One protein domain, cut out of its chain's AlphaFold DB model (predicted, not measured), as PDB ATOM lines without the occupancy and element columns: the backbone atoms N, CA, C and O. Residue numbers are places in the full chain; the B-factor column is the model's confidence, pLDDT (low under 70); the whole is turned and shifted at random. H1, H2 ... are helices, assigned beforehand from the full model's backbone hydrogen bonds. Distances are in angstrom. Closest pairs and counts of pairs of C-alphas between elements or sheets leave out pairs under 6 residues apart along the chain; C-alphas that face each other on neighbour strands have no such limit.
ATOM      1  N   GLY A  57     -54.180  -0.734 -39.583       98.06
ATOM      2  CA  GLY A  57     -53.588  -0.412 -38.282       98.06
ATOM      3  C   GLY A  57     -52.154  -0.925 -38.184       98.06
ATOM      4  O   GLY A  57     -51.257  -0.139 -37.915       98.06
ATOM      5  N   HIS A  58     -51.945  -2.190 -38.559       98.00
ATOM      6  CA  HIS A  58     -50.647  -2.864 -38.580       98.00
ATOM      7  C   HIS A  58     -49.546  -2.072 -39.305       98.00
ATOM      8  O   HIS A  58     -48.481  -1.822 -38.748       98.00
ATOM      9  N   PHE A  59     -49.793  -1.626 -40.543       98.38
ATOM     10  CA  PHE A  59     -48.783  -0.875 -41.296       98.38
ATOM     11  C   PHE A  59     -48.519   0.517 -40.708       98.38
ATOM     12  O   PHE A  59     -47.365   0.948 -40.638       98.38
ATOM     13  N   ILE A  60     -49.582   1.228 -40.319       98.56
ATOM     14  CA  ILE A  60     -49.482   2.584 -39.770       98.56
ATOM     15  C   ILE A  60     -48.730   2.548 -38.436       98.56
ATOM     16  O   ILE A  60     -47.772   3.297 -38.273       98.56
ATOM     17  N   GLU A  61     -49.124   1.661 -37.521       98.06
ATOM     18  CA  GLU A  61     -48.486   1.485 -36.212       98.06
ATOM     19  C   GLU A  61     -46.997   1.186 -36.383       98.06
ATOM     20  O   GLU A  61     -46.176   2.008 -35.993       98.06
ATOM     21  N   ALA A  62     -46.645   0.110 -37.097       96.81
ATOM     22  CA  ALA A  62     -45.254  -0.309 -37.271       96.81
ATOM     23  C   ALA A  62     -44.366   0.754 -37.947       96.81
ATOM     24  O   ALA A  62     -43.164   0.840 -37.692       96.81
ATOM     25  N   THR A  63     -44.928   1.570 -38.845       98.00
ATOM     26  CA  THR A  63     -44.171   2.655 -39.490       98.00
ATOM     27  C   THR A  63     -43.912   3.791 -38.513       98.00
ATOM     28  O   THR A  63     -42.773   4.230 -38.352       98.00
ATOM     29  N   PHE A  64     -44.967   4.284 -37.870       98.31
ATOM     30  CA  PHE A  64     -44.878   5.498 -37.073       98.31
ATOM     31  C   PHE A  64     -44.350   5.264 -35.660       98.31
ATOM     32  O   PHE A  64     -43.811   6.202 -35.088       98.31
ATOM     33  N   GLU A  65     -44.405   4.033 -35.153       96.19
ATOM     34  CA  GLU A  65     -43.722   3.592 -33.933       96.19
ATOM     35  C   GLU A  65     -42.196   3.783 -34.013       96.19
ATOM     36  O   GLU A  65     -41.562   4.250 -33.069       96.19
ATOM     37  N   ASN A  66     -41.597   3.497 -35.171       94.56
ATOM     38  CA  ASN A  66     -40.170   3.747 -35.388       94.56
ATOM     39  C   ASN A  66     -39.891   5.236 -35.636       94.56
ATOM     40  O   ASN A  66     -38.917   5.794 -35.148       94.56
ATOM     41  N   TRP A  67     -40.740   5.911 -36.413       97.56
ATOM     42  CA  TRP A  67     -40.479   7.306 -36.784       97.56
ATOM     43  C   TRP A  67     -40.632   8.269 -35.611       97.56
ATOM     44  O   TRP A  67     -39.880   9.234 -35.510       97.56
ATOM     45  N   GLU A  68     -41.619   8.046 -34.743       97.88
ATOM     46  CA  GLU A  68     -41.848   8.914 -33.592       97.88
ATOM     47  C   GLU A  68     -40.632   8.940 -32.665       97.88
ATOM     48  O   GLU A  68     -40.151  10.026 -32.337       97.88
ATOM     49  N   SER A  69     -40.072   7.772 -32.346       96.19
ATOM     50  CA  SER A  69     -38.963   7.639 -31.407       96.19
ATOM     51  C   SER A  69     -37.684   8.254 -31.971       96.19
ATOM     52  O   SER A  69     -37.027   9.027 -31.275       96.19
ATOM     53  N   GLU A  70     -37.406   8.045 -33.259       96.00
ATOM     54  CA  GLU A  70     -36.307   8.686 -33.994       96.00
ATOM     55  C   GLU A  70     -36.430  10.221 -33.999       96.00
ATOM     56  O   GLU A  70     -35.495  10.945 -33.644       96.00
ATOM     57  N   PHE A  71     -37.603  10.770 -34.337       98.00
ATOM     58  CA  PHE A  71     -37.795  12.225 -34.334       98.00
ATOM     59  C   PHE A  71     -37.753  12.821 -32.926       98.00
ATOM     60  O   PHE A  71     -37.230  13.927 -32.747       98.00
ATOM     61  N   PHE A  72     -38.281  12.106 -31.931       97.88
ATOM     62  CA  PHE A  72     -38.231  12.515 -30.533       97.88
ATOM     63  C   PHE A  72     -36.792  12.570 -30.033       97.88
ATOM     64  O   PHE A  72     -36.356  13.598 -29.504       97.88
ATOM     65  N   GLN A  73     -36.045  11.493 -30.267       97.31
ATOM     66  CA  GLN A  73     -34.639  11.367 -29.930       97.31
ATOM     67  C   GLN A  73     -33.826  12.483 -30.580       97.31
ATOM     68  O   GLN A  73     -33.146  13.223 -29.868       97.31
ATOM     69  N   MET A  74     -33.909  12.649 -31.905       96.44
ATOM     70  CA  MET A  74     -33.140  13.669 -32.625       96.44
ATOM     71  C   MET A  74     -33.534  15.081 -32.188       96.44
ATOM     72  O   MET A  74     -32.670  15.935 -31.984       96.44
ATOM     73  N   GLY A  75     -34.834  15.339 -32.014       96.69
ATOM     74  CA  GLY A  75     -35.350  16.630 -31.570       96.69
ATOM     75  C   GLY A  75     -34.827  17.010 -30.187       96.69
ATOM     76  O   GLY A  75     -34.294  18.109 -30.010       96.69
ATOM     77  N   LEU A  76     -34.920  16.091 -29.221       96.19
ATOM     78  CA  LEU A  76     -34.364  16.295 -27.887       96.19
ATOM     79  C   LEU A  76     -32.845  16.399 -27.916       96.19
ATOM     80  O   LEU A  76     -32.301  17.269 -27.249       96.19
ATOM     81  N   TYR A  77     -32.155  15.588 -28.711       95.06
ATOM     82  CA  TYR A  77     -30.701  15.632 -28.805       95.06
ATOM     83  C   TYR A  77     -30.187  16.977 -29.328       95.06
ATOM     84  O   TYR A  77     -29.292  17.564 -28.723       95.06
ATOM     85  N   VAL A  78     -30.803  17.530 -30.378       94.56
ATOM     86  CA  VAL A  78     -30.479  18.874 -30.896       94.56
ATOM     87  C   VAL A  78     -30.709  19.954 -29.835       94.56
ATOM     88  O   VAL A  78     -29.905  20.873 -29.703       94.56
ATOM     89  N   ILE A  79     -31.804  19.862 -29.076       95.06
ATOM     90  CA  ILE A  79     -32.108  20.834 -28.018       95.06
ATOM     91  C   ILE A  79     -31.100  20.698 -26.875       95.06
ATOM     92  O   ILE A  79     -30.514  21.687 -26.451       95.06
ATOM     93  N   LEU A  80     -30.880  19.483 -26.376       95.12
ATOM     94  CA  LEU A  80     -30.042  19.223 -25.213       95.12
ATOM     95  C   LEU A  80     -28.575  19.550 -25.484       95.12
ATOM     96  O   LEU A  80     -27.956  20.189 -24.643       95.12
ATOM     97  N   THR A  81     -28.031  19.209 -26.652       92.25
ATOM     98  CA  THR A  81     -26.629  19.518 -27.008       92.25
ATOM     99  C   THR A  81     -26.364  21.020 -27.167       92.25
ATOM    100  O   THR A  81     -25.219  21.462 -27.062       92.25
ATOM    101  N   ALA A  82     -27.409  21.840 -27.335       90.00
ATOM    102  CA  ALA A  82     -27.290  23.295 -27.301       90.00
ATOM    103  C   ALA A  82     -27.090  23.863 -25.879       90.00
ATOM    104  O   ALA A  82     -26.566  24.969 -25.746       90.00
ATOM    105  N   PHE A  83     -27.487  23.132 -24.826       90.38
ATOM    106  CA  PHE A  83     -27.456  23.608 -23.431       90.38
ATOM    107  C   PHE A  83     -26.567  22.778 -22.496       90.38
ATOM    108  O   PHE A  83     -26.044  23.316 -21.521       90.38
ATOM    109  N   LEU A  84     -26.423  21.482 -22.763       93.31
ATOM    110  CA  LEU A  84     -25.639  20.538 -21.979       93.31
ATOM    111  C   LEU A  84     -24.267  20.330 -22.613       93.31
ATOM    112  O   LEU A  84     -24.115  20.304 -23.834       93.31
ATOM    113  N   TYR A  85     -23.275  20.146 -21.750       90.81
ATOM    114  CA  TYR A  85     -21.884  19.949 -22.128       90.81
ATOM    115  C   TYR A  85     -21.440  18.568 -21.666       90.81
ATOM    116  O   TYR A  85     -21.713  18.174 -20.533       90.81
ATOM    117  N   GLN A  86     -20.719  17.865 -22.530       90.25
ATOM    118  CA  GLN A  86     -19.997  16.651 -22.194       90.25
ATOM    119  C   GLN A  86     -18.547  16.853 -22.617       90.25
ATOM    120  O   GLN A  86     -18.237  16.884 -23.808       90.25
ATOM    121  N   ARG A  87     -17.656  16.991 -21.629       85.50
ATOM    122  CA  ARG A  87     -16.223  17.176 -21.874       85.50
ATOM    123  C   ARG A  87     -15.708  16.089 -22.811       85.50
ATOM    124  O   ARG A  87     -16.017  14.908 -22.638       85.50
ATOM    125  N   GLY A  88     -14.963  16.504 -23.829       81.75
ATOM    126  CA  GLY A  88     -14.407  15.605 -24.822       81.75
ATOM    127  C   GLY A  88     -15.425  14.875 -25.710       81.75
ATOM    128  O   GLY A  88     -15.005  13.994 -26.453       81.75
ATOM    129  N   SER A  89     -16.722  15.168 -25.694       85.31
ATOM    130  CA  SER A  89     -17.636  14.600 -26.697       85.31
ATOM    131  C   SER A  89     -17.500  15.345 -28.029       85.31
ATOM    132  O   SER A  89     -17.364  16.567 -28.027       85.31
ATOM    133  N   SER A  90     -17.565  14.647 -29.173       81.56
ATOM    134  CA  SER A  90     -17.705  15.330 -30.480       81.56
ATOM    135  C   SER A  90     -19.113  15.878 -30.711       81.56
ATOM    136  O   SER A  90     -19.347  16.606 -31.670       81.56
ATOM    137  N   GLU A  91     -20.045  15.515 -29.836       86.12
ATOM    138  CA  GLU A  91     -21.472  15.729 -30.021       86.12
ATOM    139  C   GLU A  91     -22.041  16.903 -29.218       86.12
ATOM    140  O   GLU A  91     -23.177  17.318 -29.439       86.12
ATOM    141  N   SER A  92     -21.278  17.445 -28.265       84.62
ATOM    142  CA  SER A  92     -21.674  18.620 -27.488       84.62
ATOM    143  C   SER A  92     -20.752  19.796 -27.762       84.62
ATOM    144  O   SER A  92     -19.609  19.629 -28.186       84.62
ATOM    145  N   ASN A  93     -21.222  20.999 -27.442       83.88
ATOM    146  CA  ASN A  93     -20.360  22.173 -27.453       83.88
ATOM    147  C   ASN A  93     -19.156  21.976 -26.520       83.88
ATOM    148  O   ASN A  93     -19.274  21.369 -25.455       83.88
ATOM    149  N   LYS A  94     -18.010  22.536 -26.912       82.31
ATOM    150  CA  LYS A  94     -16.809  22.569 -26.071       82.31
ATOM    151  C   LYS A  94     -17.015  23.464 -24.856       82.31
ATOM    152  O   LYS A  94     -17.594  24.551 -24.966       82.31
ATOM    153  N   LEU A  95     -16.478  23.035 -23.721       82.56
ATOM    154  CA  LEU A  95     -16.393  23.849 -22.516       82.56
ATOM    155  C   LEU A  95     -15.452  25.045 -22.750       82.56
ATOM    156  O   LEU A  95     -14.484  24.930 -23.502       82.56
ATOM    157  N   PRO A  96     -15.675  26.201 -22.091       77.75
ATOM    158  CA  PRO A  96     -14.811  27.377 -22.246       77.75
ATOM    159  C   PRO A  96     -13.324  27.111 -21.958       77.75
ATOM    160  O   PRO A  96     -12.457  27.760 -22.532       77.75
ATOM    161  N   GLU A  97     -13.032  26.161 -21.074       75.06
ATOM    162  CA  GLU A  97     -11.674  25.735 -20.717       75.06
ATOM    163  C   GLU A  97     -11.007  24.844 -21.777       75.06
ATOM    164  O   GLU A  97      -9.792  24.902 -21.930       75.06
ATOM    165  N   GLU A  98     -11.783  24.094 -22.570       70.94
ATOM    166  CA  GLU A  98     -11.265  23.301 -23.698       70.94
ATOM    167  C   GLU A  98     -10.841  24.193 -24.877       70.94
ATOM    168  O   GLU A  98     -10.016  23.794 -25.688       70.94
ATOM    169  N   LEU A 142     -35.027  23.809 -37.084       97.19
ATOM    170  CA  LEU A 142     -34.641  22.397 -36.981       97.19
ATOM    171  C   LEU A 142     -35.388  21.672 -35.851       97.19
ATOM    172  O   LEU A 142     -36.071  20.681 -36.105       97.19
ATOM    173  N   SER A 143     -35.308  22.185 -34.621       96.94
ATOM    174  CA  SER A 143     -35.984  21.585 -33.463       96.94
ATOM    175  C   SER A 143     -37.505  21.610 -33.614       96.94
ATOM    176  O   SER A 143     -38.162  20.624 -33.302       96.94
ATOM    177  N   ILE A 144     -38.072  22.704 -34.136       97.94
ATOM    178  CA  ILE A 144     -39.512  22.812 -34.401       97.94
ATOM    179  C   ILE A 144     -39.943  21.756 -35.420       97.94
ATOM    180  O   ILE A 144     -40.929  21.064 -35.186       97.94
ATOM    181  N   THR A 145     -39.221  21.604 -36.532       98.50
ATOM    182  CA  THR A 145     -39.547  20.606 -37.557       98.50
ATOM    183  C   THR A 145     -39.492  19.190 -36.993       98.50
ATOM    184  O   THR A 145     -40.440  18.439 -37.205       98.50
ATOM    185  N   LEU A 146     -38.442  18.836 -36.245       98.31
ATOM    186  CA  LEU A 146     -38.321  17.511 -35.627       98.31
ATOM    187  C   LEU A 146     -39.447  17.245 -34.619       98.31
ATOM    188  O   LEU A 146     -40.075  16.196 -34.685       98.31
ATOM    189  N   LEU A 147     -39.781  18.212 -33.758       97.81
ATOM    190  CA  LEU A 147     -40.883  18.061 -32.802       97.81
ATOM    191  C   LEU A 147     -42.250  17.955 -33.491       97.81
ATOM    192  O   LEU A 147     -43.090  17.171 -33.064       97.81
ATOM    193  N   VAL A 148     -42.487  18.704 -34.571       98.56
ATOM    194  CA  VAL A 148     -43.724  18.578 -35.359       98.56
ATOM    195  C   VAL A 148     -43.822  17.192 -35.998       98.56
ATOM    196  O   VAL A 148     -44.881  16.572 -35.924       98.56
ATOM    197  N   LEU A 149     -42.736  16.690 -36.594       98.56
ATOM    198  CA  LEU A 149     -42.688  15.340 -37.163       98.56
ATOM    199  C   LEU A 149     -42.885  14.262 -36.092       98.56
ATOM    200  O   LEU A 149     -43.626  13.310 -36.338       98.56
ATOM    201  N   PHE A 150     -42.299  14.446 -34.907       98.50
ATOM    202  CA  PHE A 150     -42.536  13.601 -33.738       98.50
ATOM    203  C   PHE A 150     -44.020  13.565 -33.378       98.50
ATOM    204  O   PHE A 150     -44.602  12.489 -33.394       98.50
ATOM    205  N   PHE A 151     -44.665  14.712 -33.131       98.56
ATOM    206  CA  PHE A 151     -46.075  14.723 -32.736       98.56
ATOM    207  C   PHE A 151     -46.972  14.093 -33.804       98.56
ATOM    208  O   PHE A 151     -47.835  13.289 -33.467       98.56
ATOM    209  N   ILE A 152     -46.754  14.403 -35.087       98.69
ATOM    210  CA  ILE A 152     -47.503  13.773 -36.185       98.69
ATOM    211  C   ILE A 152     -47.327  12.252 -36.153       98.69
ATOM    212  O   ILE A 152     -48.315  11.526 -36.236       98.69
ATOM    213  N   SER A 153     -46.090  11.775 -36.009       98.50
ATOM    214  CA  SER A 153     -45.787  10.343 -35.988       98.50
ATOM    215  C   SER A 153     -46.376   9.664 -34.753       98.50
ATOM    216  O   SER A 153     -47.074   8.674 -34.893       98.50
ATOM    217  N   TRP A 154     -46.223  10.242 -33.564       98.31
ATOM    218  CA  TRP A 154     -46.771   9.714 -32.312       98.31
ATOM    219  C   TRP A 154     -48.305   9.606 -32.340       98.31
ATOM    220  O   TRP A 154     -48.880   8.595 -31.933       98.31
ATOM    221  N   PHE A 155     -48.996  10.604 -32.909       98.44
ATOM    222  CA  PHE A 155     -50.444  10.513 -33.130       98.44
ATOM    223  C   PHE A 155     -50.812   9.422 -34.142       98.44
ATOM    224  O   PHE A 155     -51.797   8.711 -33.939       98.44
ATOM    225  N   LEU A 156     -50.046   9.277 -35.227       98.50
ATOM    226  CA  LEU A 156     -50.294   8.246 -36.235       98.50
ATOM    227  C   LEU A 156     -49.996   6.839 -35.708       98.50
ATOM    228  O   LEU A 156     -50.777   5.938 -35.990       98.50
ATOM    229  N   GLN A 157     -48.957   6.662 -34.891       98.19
ATOM    230  CA  GLN A 157     -48.686   5.431 -34.151       98.19
ATOM    231  C   GLN A 157     -49.889   5.079 -33.276       98.19
ATOM    232  O   GLN A 157     -50.437   3.989 -33.409       98.19
ATOM    233  N   GLY A 158     -50.361   6.017 -32.443       98.38
ATOM    234  CA  GLY A 158     -51.537   5.796 -31.599       98.38
ATOM    235  C   GLY A 158     -52.787   5.442 -32.407       98.38
ATOM    236  O   GLY A 158     -53.545   4.552 -32.028       98.38
ATOM    237  N   TYR A 159     -53.004   6.097 -33.552       98.62
ATOM    238  CA  TYR A 159     -54.121   5.794 -34.452       98.62
ATOM    239  C   TYR A 159     -53.999   4.409 -35.103       98.62
ATOM    240  O   TYR A 159     -54.985   3.673 -35.171       98.62
ATOM    241  N   GLY A 160     -52.801   4.050 -35.568       98.56
ATOM    242  CA  GLY A 160     -52.493   2.736 -36.121       98.56
ATOM    243  C   GLY A 160     -52.715   1.632 -35.092       98.56
ATOM    244  O   GLY A 160     -53.468   0.698 -35.365       98.56
ATOM    245  N   GLY A 161     -52.161   1.805 -33.891       98.25
ATOM    246  CA  GLY A 161     -52.290   0.856 -32.791       98.25
ATOM    247  C   GLY A 161     -53.723   0.694 -32.316       98.25
ATOM    248  O   GLY A 161     -54.189  -0.427 -32.155       98.25
ATOM    249  N   TRP A 162     -54.494   1.780 -32.225       98.69
ATOM    250  CA  TRP A 162     -55.920   1.697 -31.902       98.69
ATOM    251  C   TRP A 162     -56.702   0.879 -32.939       98.69
ATOM    252  O   TRP A 162     -57.556   0.062 -32.588       98.69
ATOM    253  N   LYS A 163     -56.410   1.070 -34.233       98.38
ATOM    254  CA  LYS A 163     -57.025   0.269 -35.300       98.38
ATOM    255  C   LYS A 163     -56.611  -1.195 -35.227       98.38
ATOM    256  O   LYS A 163     -57.452  -2.056 -35.472       98.38
ATOM    257  N   ASN A 164     -55.337  -1.459 -34.949       97.69
ATOM    258  CA  ASN A 164     -54.803  -2.811 -34.880       97.69
ATOM    259  C   ASN A 164     -55.360  -3.564 -33.659       97.69
ATOM    260  O   ASN A 164     -55.904  -4.652 -33.804       97.69
ATOM    261  N   GLU A 165     -55.379  -2.927 -32.490       97.69
ATOM    262  CA  GLU A 165     -55.984  -3.454 -31.262       97.69
ATOM    263  C   GLU A 165     -57.466  -3.794 -31.454       97.69
ATOM    264  O   GLU A 165     -57.920  -4.867 -31.068       97.69
ATOM    265  N   ASN A 166     -58.245  -2.911 -32.083       98.19
ATOM    266  CA  ASN A 166     -59.660  -3.188 -32.330       98.19
ATOM    267  C   ASN A 166     -59.886  -4.314 -33.347       98.19
ATOM    268  O   ASN A 166     -60.903  -5.010 -33.277       98.19
ATOM    269  N   LEU A 167     -58.948  -4.517 -34.276       97.00
ATOM    270  CA  LEU A 167     -58.962  -5.675 -35.159       97.00
ATOM    271  C   LEU A 167     -58.678  -6.960 -34.370       97.00
ATOM    272  O   LEU A 167     -59.468  -7.898 -34.473       97.00
ATOM    273  N   GLU A 168     -57.635  -6.982 -33.541       95.88
ATOM    274  CA  GLU A 168     -57.294  -8.120 -32.674       95.88
ATOM    275  C   GLU A 168     -58.459  -8.477 -31.737       95.88
ATOM    276  O   GLU A 168     -58.896  -9.626 -31.684       95.88
ATOM    277  N   ARG A 169     -59.069  -7.482 -31.083       97.06
ATOM    278  CA  ARG A 169     -60.271  -7.650 -30.245       97.06
ATOM    279  C   ARG A 169     -61.428  -8.303 -30.984       97.06
ATOM    280  O   ARG A 169     -62.135  -9.146 -30.427       97.06
ATOM    281  N   SER A 170     -61.604  -7.968 -32.263       96.25
ATOM    282  CA  SER A 170     -62.646  -8.573 -33.095       96.25
ATOM    283  C   SER A 170     -62.432 -10.074 -33.314       96.25
ATOM    284  O   SER A 170     -63.396 -10.795 -33.577       96.25
ATOM    285  N   PHE A 171     -61.198 -10.577 -33.204       95.06
ATOM    286  CA  PHE A 171     -60.904 -12.009 -33.307       95.06
ATOM    287  C   PHE A 171     -61.440 -12.775 -32.095       95.06
ATOM    288  O   PHE A 171     -61.897 -13.906 -32.240       95.06
ATOM    289  N   TYR A 172     -61.481 -12.121 -30.933       94.94
ATOM    290  CA  TYR A 172     -61.943 -12.687 -29.665       94.94
ATOM    291  C   TYR A 172     -63.381 -12.279 -29.290       94.94
ATOM    292  O   TYR A 172     -63.870 -12.656 -28.228       94.94
ATOM    293  N   ASN A 173     -64.098 -11.576 -30.179       95.31
ATOM    294  CA  ASN A 173     -65.435 -11.001 -29.939       95.31
ATOM    295  C   ASN A 173     -65.487 -10.031 -28.745       95.31
ATOM    296  O   ASN A 173     -66.505  -9.925 -28.058       95.31
ATOM    297  N   GLU A 174     -64.391  -9.319 -28.498       97.38
ATOM    298  CA  GLU A 174     -64.326  -8.285 -27.471       97.38
ATOM    299  C   GLU A 174     -64.922  -6.964 -27.971       97.38
ATOM    300  O   GLU A 174     -64.948  -6.676 -29.171       97.38
ATOM    301  N   ALA A 175     -65.409  -6.143 -27.037       97.38
ATOM    302  CA  ALA A 175     -65.882  -4.805 -27.367       97.38
ATOM    303  C   ALA A 175     -64.713  -3.939 -27.878       97.38
ATOM    304  O   ALA A 175     -63.607  -4.026 -27.328       97.38
ATOM    305  N   PRO A 176     -64.941  -3.101 -28.909       97.69
ATOM    306  CA  PRO A 176     -63.921  -2.181 -29.380       97.69
ATOM    307  C   PRO A 176     -63.639  -1.118 -28.318       97.69
ATOM    308  O   PRO A 176     -64.558  -0.636 -27.655       97.69
ATOM    309  N   LEU A 177     -62.376  -0.724 -28.202       97.75
ATOM    310  CA  LEU A 177     -61.958   0.409 -27.389       97.75
ATOM    311  C   LEU A 177     -62.220   1.719 -28.121       97.75
ATOM    312  O   LEU A 177     -62.054   1.822 -29.346       97.75
ATOM    313  N   GLU A 178     -62.524   2.761 -27.353       98.25
ATOM    314  CA  GLU A 178     -62.415   4.129 -27.845       98.25
ATOM    315  C   GLU A 178     -60.943   4.534 -28.007       98.25
ATOM    316  O   GLU A 178     -60.046   4.004 -27.350       98.25
ATOM    317  N   PHE A 179     -60.672   5.510 -28.878       98.12
ATOM    318  CA  PHE A 179     -59.301   5.954 -29.147       98.12
ATOM    319  C   PHE A 179     -58.580   6.432 -27.880       98.12
ATOM    320  O   PHE A 179     -57.441   6.046 -27.639       98.12
ATOM    321  N   LEU A 180     -59.249   7.236 -27.044       98.00
ATOM    322  CA  LEU A 180     -58.661   7.739 -25.799       98.00
ATOM    323  C   LEU A 180     -58.410   6.629 -24.774       98.00
ATOM    324  O   LEU A 180     -57.447   6.716 -24.017       98.00
ATOM    325  N   GLU A 181     -59.239   5.585 -24.767       98.00
ATOM    326  CA  GLU A 181     -59.054   4.424 -23.896       98.00
ATOM    327  C   GLU A 181     -57.805   3.631 -24.300       98.00
ATOM    328  O   GLU A 181     -56.963   3.337 -23.453       98.00
ATOM    329  N   PHE A 182     -57.621   3.375 -25.601       98.19
ATOM    330  CA  PHE A 182     -56.391   2.766 -26.113       98.19
ATOM    331  C   PHE A 182     -55.160   3.645 -25.851       98.19
ATOM    332  O   PHE A 182     -54.134   3.152 -25.388       98.19
ATOM    333  N   PHE A 183     -55.258   4.950 -26.092       97.19
ATOM    334  CA  PHE A 183     -54.149   5.887 -25.904       97.19
ATOM    335  C   PHE A 183     -53.703   6.008 -24.437       97.19
ATOM    336  O   PHE A 183     -52.536   6.262 -24.146       97.19
ATOM    337  N   ALA A 184     -54.621   5.812 -23.489       97.50
ATOM    338  CA  ALA A 184     -54.315   5.749 -22.061       97.50
ATOM    339  C   ALA A 184     -53.920   4.337 -21.582       97.50
ATOM    340  O   ALA A 184     -53.594   4.158 -20.407       97.50
ATOM    341  N   SER A 185     -53.954   3.333 -22.463       97.75
ATOM    342  CA  SER A 185     -53.699   1.938 -22.107       97.75
ATOM    343  C   SER A 185     -52.221   1.661 -21.829       97.75
ATOM    344  O   SER A 185     -51.318   2.320 -22.349       97.75
ATOM    345  N   SER A 186     -51.962   0.611 -21.049       97.75
ATOM    346  CA  SER A 186     -50.600   0.134 -20.814       97.75
ATOM    347  C   SER A 186     -49.922  -0.384 -22.082       97.75
ATOM    348  O   SER A 186     -48.708  -0.263 -22.169       97.75
ATOM    349  N   LYS A 187     -50.665  -0.923 -23.063       96.12
ATOM    350  CA  LYS A 187     -50.103  -1.442 -24.325       96.12
ATOM    351  C   LYS A 187     -49.409  -0.326 -25.111       96.12
ATOM    352  O   LYS A 187     -48.213  -0.428 -25.369       96.12
ATOM    353  N   PHE A 188     -50.127   0.773 -25.358       97.81
ATOM    354  CA  PHE A 188     -49.599   1.938 -26.073       97.81
ATOM    355  C   PHE A 188     -48.365   2.538 -25.381       97.81
ATOM    356  O   PHE A 188     -47.323   2.761 -26.003       97.81
ATOM    357  N   TRP A 189     -48.459   2.773 -24.069       97.88
ATOM    358  CA  TRP A 189     -47.352   3.361 -23.319       97.88
ATOM    359  C   TRP A 189     -46.176   2.400 -23.146       97.88
ATOM    360  O   TRP A 189     -45.041   2.858 -23.118       97.88
ATOM    361  N   PHE A 190     -46.403   1.086 -23.075       97.69
ATOM    362  CA  PHE A 190     -45.320   0.106 -23.039       97.69
ATOM    363  C   PHE A 190     -44.504   0.122 -24.335       97.69
ATOM    364  O   PHE A 190     -43.282   0.234 -24.256       97.69
ATOM    365  N   GLN A 191     -45.164   0.094 -25.500       95.38
ATOM    366  CA  GLN A 191     -44.503   0.221 -26.809       95.38
ATOM    367  C   GLN A 191     -43.721   1.541 -26.895       95.38
ATOM    368  O   GLN A 191     -42.517   1.544 -27.134       95.38
ATOM    369  N   THR A 192     -44.371   2.664 -26.574       96.56
ATOM    370  CA  THR A 192     -43.744   3.999 -26.588       96.56
ATOM    371  C   THR A 192     -42.504   4.064 -25.682       96.56
ATOM    372  O   THR A 192     -41.439   4.512 -26.100       96.56
ATOM    373  N   MET A 193     -42.603   3.582 -24.436       97.44
ATOM    374  CA  MET A 193     -41.473   3.589 -23.497       97.44
ATOM    375  C   MET A 193     -40.333   2.673 -23.948       97.44
ATOM    376  O   MET A 193     -39.170   3.019 -23.741       97.44
ATOM    377  N   GLN A 194     -40.649   1.520 -24.548       96.81
ATOM    378  CA  GLN A 194     -39.648   0.593 -25.072       96.81
ATOM    379  C   GLN A 194     -38.826   1.246 -26.189       96.81
ATOM    380  O   GLN A 194     -37.596   1.212 -26.123       96.81
ATOM    381  N   ASN A 195     -39.484   1.899 -27.149       95.88
ATOM    382  CA  ASN A 195     -38.795   2.547 -28.267       95.88
ATOM    383  C   ASN A 195     -37.981   3.757 -27.817       95.88
ATOM    384  O   ASN A 195     -36.817   3.901 -28.178       95.88
ATOM    385  N   TRP A 196     -38.538   4.609 -26.952       96.88
ATOM    386  CA  TRP A 196     -37.770   5.740 -26.428       96.88
ATOM    387  C   TRP A 196     -36.527   5.256 -25.685       96.88
ATOM    388  O   TRP A 196     -35.434   5.790 -25.875       96.88
ATOM    389  N   GLN A 197     -36.661   4.213 -24.867       96.75
ATOM    390  CA  GLN A 197     -35.528   3.654 -24.146       96.75
ATOM    391  C   GLN A 197     -34.419   3.172 -25.090       96.75
ATOM    392  O   GLN A 197     -33.249   3.454 -24.805       96.75
ATOM    393  N   SER A 198     -34.735   2.448 -26.172       94.81
ATOM    394  CA  SER A 198     -33.712   1.967 -27.110       94.81
ATOM    395  C   SER A 198     -32.997   3.119 -27.805       94.81
ATOM    396  O   SER A 198     -31.764   3.134 -27.837       94.81
ATOM    397  N   GLU A 199     -33.746   4.123 -28.261       94.69
ATOM    398  CA  GLU A 199     -33.178   5.276 -28.957       94.69
ATOM    399  C   GLU A 199     -32.236   6.088 -28.063       94.69
ATOM    400  O   GLU A 199     -31.102   6.405 -28.442       94.69
ATOM    401  N   PHE A 200     -32.635   6.358 -26.817       95.69
ATOM    402  CA  PHE A 200     -31.774   7.091 -25.887       95.69
ATOM    403  C   PHE A 200     -30.520   6.310 -25.487       95.69
ATOM    404  O   PHE A 200     -29.476   6.927 -25.265       95.69
ATOM    405  N   VAL A 201     -30.573   4.974 -25.432       96.81
ATOM    406  CA  VAL A 201     -29.367   4.163 -25.202       96.81
ATOM    407  C   VAL A 201     -28.403   4.275 -26.381       96.81
ATOM    408  O   VAL A 201     -27.216   4.513 -26.153       96.81
ATOM    409  N   SER A 202     -28.883   4.170 -27.621       94.25
ATOM    410  CA  SER A 202     -28.047   4.305 -28.823       94.25
ATOM    411  C   SER A 202     -27.304   5.644 -28.860       94.25
ATOM    412  O   SER A 202     -26.097   5.692 -29.106       94.25
ATOM    413  N   VAL A 203     -27.995   6.734 -28.527       93.81
ATOM    414  CA  VAL A 203     -27.408   8.081 -28.484       93.81
ATOM    415  C   VAL A 203     -26.447   8.258 -27.323       93.81
ATOM    416  O   VAL A 203     -25.374   8.831 -27.500       93.81
ATOM    417  N   ALA A 204     -26.786   7.756 -26.136       95.00
ATOM    418  CA  ALA A 204     -25.882   7.804 -24.992       95.00
ATOM    419  C   ALA A 204     -24.568   7.067 -25.300       95.00
ATOM    420  O   ALA A 204     -23.488   7.570 -24.986       95.00
ATOM    421  N   LEU A 205     -24.650   5.913 -25.972       95.50
ATOM    422  CA  LEU A 205     -23.474   5.191 -26.449       95.50
ATOM    423  C   LEU A 205     -22.689   6.008 -27.471       95.50
ATOM    424  O   LEU A 205     -21.471   6.068 -27.349       95.50
ATOM    425  N   LEU A 206     -23.345   6.670 -28.428       93.31
ATOM    426  CA  LEU A 206     -22.659   7.533 -29.392       93.31
ATOM    427  C   LEU A 206     -21.902   8.671 -28.695       93.31
ATOM    428  O   LEU A 206     -20.714   8.857 -28.950       93.31
ATOM    429  N   VAL A 207     -22.547   9.369 -27.754       92.94
ATOM    430  CA  VAL A 207     -21.929  10.443 -26.961       92.94
ATOM    431  C   VAL A 207     -20.692   9.929 -26.226       92.94
ATOM    432  O   VAL A 207     -19.625  10.526 -26.345       92.94
ATOM    433  N   VAL A 208     -20.798   8.803 -25.513       92.94
ATOM    434  CA  VAL A 208     -19.685   8.236 -24.733       92.94
ATOM    435  C   VAL A 208     -18.582   7.690 -25.640       92.94
ATOM    436  O   VAL A 208     -17.400   7.959 -25.426       92.94
ATOM    437  N   PHE A 209     -18.935   6.934 -26.676       93.81
ATOM    438  CA  PHE A 209     -17.972   6.338 -27.595       93.81
ATOM    439  C   PHE A 209     -17.250   7.381 -28.436       93.81
ATOM    440  O   PHE A 209     -16.080   7.166 -28.747       93.81
ATOM    441  N   SER A 210     -17.868   8.526 -28.733       90.56
ATOM    442  CA  SER A 210     -17.203   9.617 -29.452       90.56
ATOM    443  C   SER A 210     -15.952  10.147 -28.727       90.56
ATOM    444  O   SER A 210     -15.010  10.628 -29.364       90.56
ATOM    445  N   ILE A 211     -15.901   9.993 -27.396       88.56
ATOM    446  CA  ILE A 211     -14.772  10.398 -26.551       88.56
ATOM    447  C   ILE A 211     -13.579   9.457 -26.774       88.56
ATOM    448  O   ILE A 211     -12.452   9.914 -27.012       88.56
ATOM    449  N   TYR A 212     -13.831   8.145 -26.757       88.12
ATOM    450  CA  TYR A 212     -12.797   7.108 -26.645       88.12
ATOM    451  C   TYR A 212     -12.482   6.375 -27.956       88.12
ATOM    452  O   TYR A 212     -11.344   5.959 -28.163       88.12
ATOM    453  N   LEU A 213     -13.457   6.216 -28.851       92.06
ATOM    454  CA  LEU A 213     -13.313   5.485 -30.112       92.06
ATOM    455  C   LEU A 213     -13.029   6.440 -31.281       92.06
ATOM    456  O   LEU A 213     -13.309   7.639 -31.216       92.06
ATOM    457  N   ARG A 214     -12.427   5.918 -32.355       91.44
ATOM    458  CA  ARG A 214     -12.011   6.702 -33.529       91.44
ATOM    459  C   ARG A 214     -12.463   6.043 -34.821       91.44
ATOM    460  O   ARG A 214     -12.126   4.890 -35.077       91.44
ATOM    461  N   GLN A 215     -13.138   6.815 -35.666       93.00
ATOM    462  CA  GLN A 215     -13.444   6.469 -37.046       93.00
ATOM    463  C   GLN A 215     -12.817   7.523 -37.964       93.00
ATOM    464  O   GLN A 215     -13.290   8.653 -38.064       93.00
ATOM    465  N   LYS A 216     -11.743   7.144 -38.665       93.25
ATOM    466  CA  LYS A 216     -10.995   8.054 -39.546       93.25
ATOM    467  C   LYS A 216     -11.922   8.721 -40.574       93.25
ATOM    468  O   LYS A 216     -12.533   8.029 -41.387       93.25
ATOM    469  N   GLY A 217     -11.960  10.056 -40.572       87.12
ATOM    470  CA  GLY A 217     -12.750  10.860 -41.512       87.12
ATOM    471  C   GLY A 217     -14.252  10.934 -41.205       87.12
ATOM    472  O   GLY A 217     -15.017  11.333 -42.080       87.12
ATOM    473  N   SER A 218     -14.680  10.532 -40.004       89.56
ATOM    474  CA  SER A 218     -16.058  10.688 -39.527       89.56
ATOM    475  C   SER A 218     -16.211  11.958 -38.698       89.56
ATOM    476  O   SER A 218     -15.349  12.264 -37.884       89.56
ATOM    477  N   SER A 219     -17.347  12.644 -38.835       85.44
ATOM    478  CA  SER A 219     -17.740  13.748 -37.947       85.44
ATOM    479  C   SER A 219     -18.320  13.277 -36.608       85.44
ATOM    480  O   SER A 219     -18.766  14.097 -35.821       85.44
ATOM    481  N   GLN A 220     -18.399  11.964 -36.378       88.12
ATOM    482  CA  GLN A 220     -19.027  11.338 -35.199       88.12
ATOM    483  C   GLN A 220     -17.993  10.744 -34.227       88.12
ATOM    484  O   GLN A 220     -18.300   9.920 -33.372       88.12
ATOM    485  N   SER A 221     -16.727  11.102 -34.416       87.69
ATOM    486  CA  SER A 221     -15.630  10.814 -33.501       87.69
ATOM    487  C   SER A 221     -14.556  11.869 -33.703       87.69
ATOM    488  O   SER A 221     -14.470  12.457 -34.779       87.69
ATOM    489  N   LYS A 222     -13.675  12.051 -32.725       85.00
ATOM    490  CA  LYS A 222     -12.501  12.913 -32.906       85.00
ATOM    491  C   LYS A 222     -11.540  12.381 -33.967       85.00
ATOM    492  O   LYS A 222     -11.554  11.192 -34.303       85.00
ATOM    493  N   ASP A 223     -10.649  13.261 -34.410       84.12
ATOM    494  CA  ASP A 223      -9.528  12.894 -35.263       84.12
ATOM    495  C   ASP A 223      -8.590  11.887 -34.582       84.12
ATOM    496  O   ASP A 223      -8.488  11.788 -33.354       84.12
ATOM    497  N   VAL A 224      -7.919  11.086 -35.413       87.44
ATOM    498  CA  VAL A 224      -7.057   9.980 -34.962       87.44
ATOM    499  C   VAL A 224      -5.782  10.499 -34.291       87.44
ATOM    500  O   VAL A 224      -5.240   9.831 -33.418       87.44
ATOM    501  N   ASP A 225      -5.315  11.680 -34.689       85.25
ATOM    502  CA  ASP A 225      -4.135  12.372 -34.169       85.25
ATOM    503  C   ASP A 225      -4.463  13.398 -33.070       85.25
ATOM    504  O   ASP A 225      -3.558  14.065 -32.568       85.25
ATOM    505  N   ALA A 226      -5.730  13.492 -32.646       78.62
ATOM    506  CA  ALA A 226      -6.129  14.354 -31.541       78.62
ATOM    507  C   ALA A 226      -5.401  13.952 -30.233       78.62
ATOM    508  O   ALA A 226      -5.454  12.774 -29.850       78.62
ATOM    509  N   PRO A 227      -4.762  14.897 -29.512       74.62
ATOM    510  CA  PRO A 227      -4.059  14.613 -28.261       74.62
ATOM    511  C   PRO A 227      -4.964  13.989 -27.194       74.62
ATOM    512  O   PRO A 227      -6.139  14.337 -27.079       74.62
ATOM    513  N   HIS A 228      -4.407  13.126 -26.339       72.12
ATOM    514  CA  HIS A 228      -5.165  12.508 -25.242       72.12
ATOM    515  C   HIS A 228      -5.714  13.517 -24.227       72.12
ATOM    516  O   HIS A 228      -6.783  13.282 -23.672       72.12
ATOM    517  N   SER A 229      -5.062  14.667 -24.047       67.56
ATOM    518  CA  SER A 229      -5.575  15.764 -23.214       67.56
ATOM    519  C   SER A 229      -6.923  16.307 -23.702       67.56
ATOM    520  O   SER A 229      -7.693  16.830 -22.908       67.56
ATOM    521  N   MET A 230      -7.253  16.130 -24.986       63.22
ATOM    522  CA  MET A 230      -8.568  16.466 -25.539       63.22
ATOM    523  C   MET A 230      -9.622  15.396 -25.223       63.22
ATOM    524  O   MET A 230     -10.768  15.549 -25.624       63.22
ATOM    525  N   THR A 231      -9.254  14.274 -24.591       60.28
ATOM    526  CA  THR A 231     -10.093  13.075 -24.381       60.28
ATOM    527  C   THR A 231     -10.359  12.739 -22.919       60.28
ATOM    528  O   THR A 231     -11.116  11.809 -22.658       60.28
TER     529      THR A 231
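What this domain is: This is residues 57 to 98 and 142 to 231 of the 233 residues of an uncharacterized protein of Bdellovibrio bacteriovorus (UniProt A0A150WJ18). Three long helices form a loose up-and-down bundle, each running against the one before it in the chain: H1 is in the middle, with H2 side by side and H4 crossing it. The short H3 packs on H2, and the unnamed stretches 84 to 98 and 213 to 231 lie toward one end. The printed part has 132 residues with four named helices, H1 to H4 in order, class all helix; it is a loose rod, radius of gyration of the C-alphas 19.9 A, spans 66 by 25 by 22 A.

How they stand to each other: H2, residues 142 to 171, touches H1, residues 57 to 83, at a shallow tilt of 27 degrees, opposite ways; their closest C-alphas, Gly 57 and Gly 160, are 4.0 A apart. H1, with residues 65 to 73 alone, touches H4, residues 186 to 212, at a steep tilt of 42 degrees, the same way; closest C-alphas Ser 69 and Trp 196, 5.5 A. H3, residues 179 to 183, touches H2; closest C-alphas Trp 162 and Phe 182, 5.9 A. Every O i to N i+4 pair is within hydrogen-bond range in H2 and H3, 19 of 23 in H1 and 21 of 23 in H4.

Where its parts are: H2 spans 43.4 A from C-alpha 142 at (-34.641, 22.397, -36.981), H1 38.5 A, H3 6.1 A, and H4 38.9 A to C-alpha 212 at (-12.797, 7.108, -26.645).

The domain as a whole: Residues 99 to 141 are not printed; C-alphas 98 and 142 are 26.9 A apart across the cut. Residues 229 to 231 have pLDDT under 70.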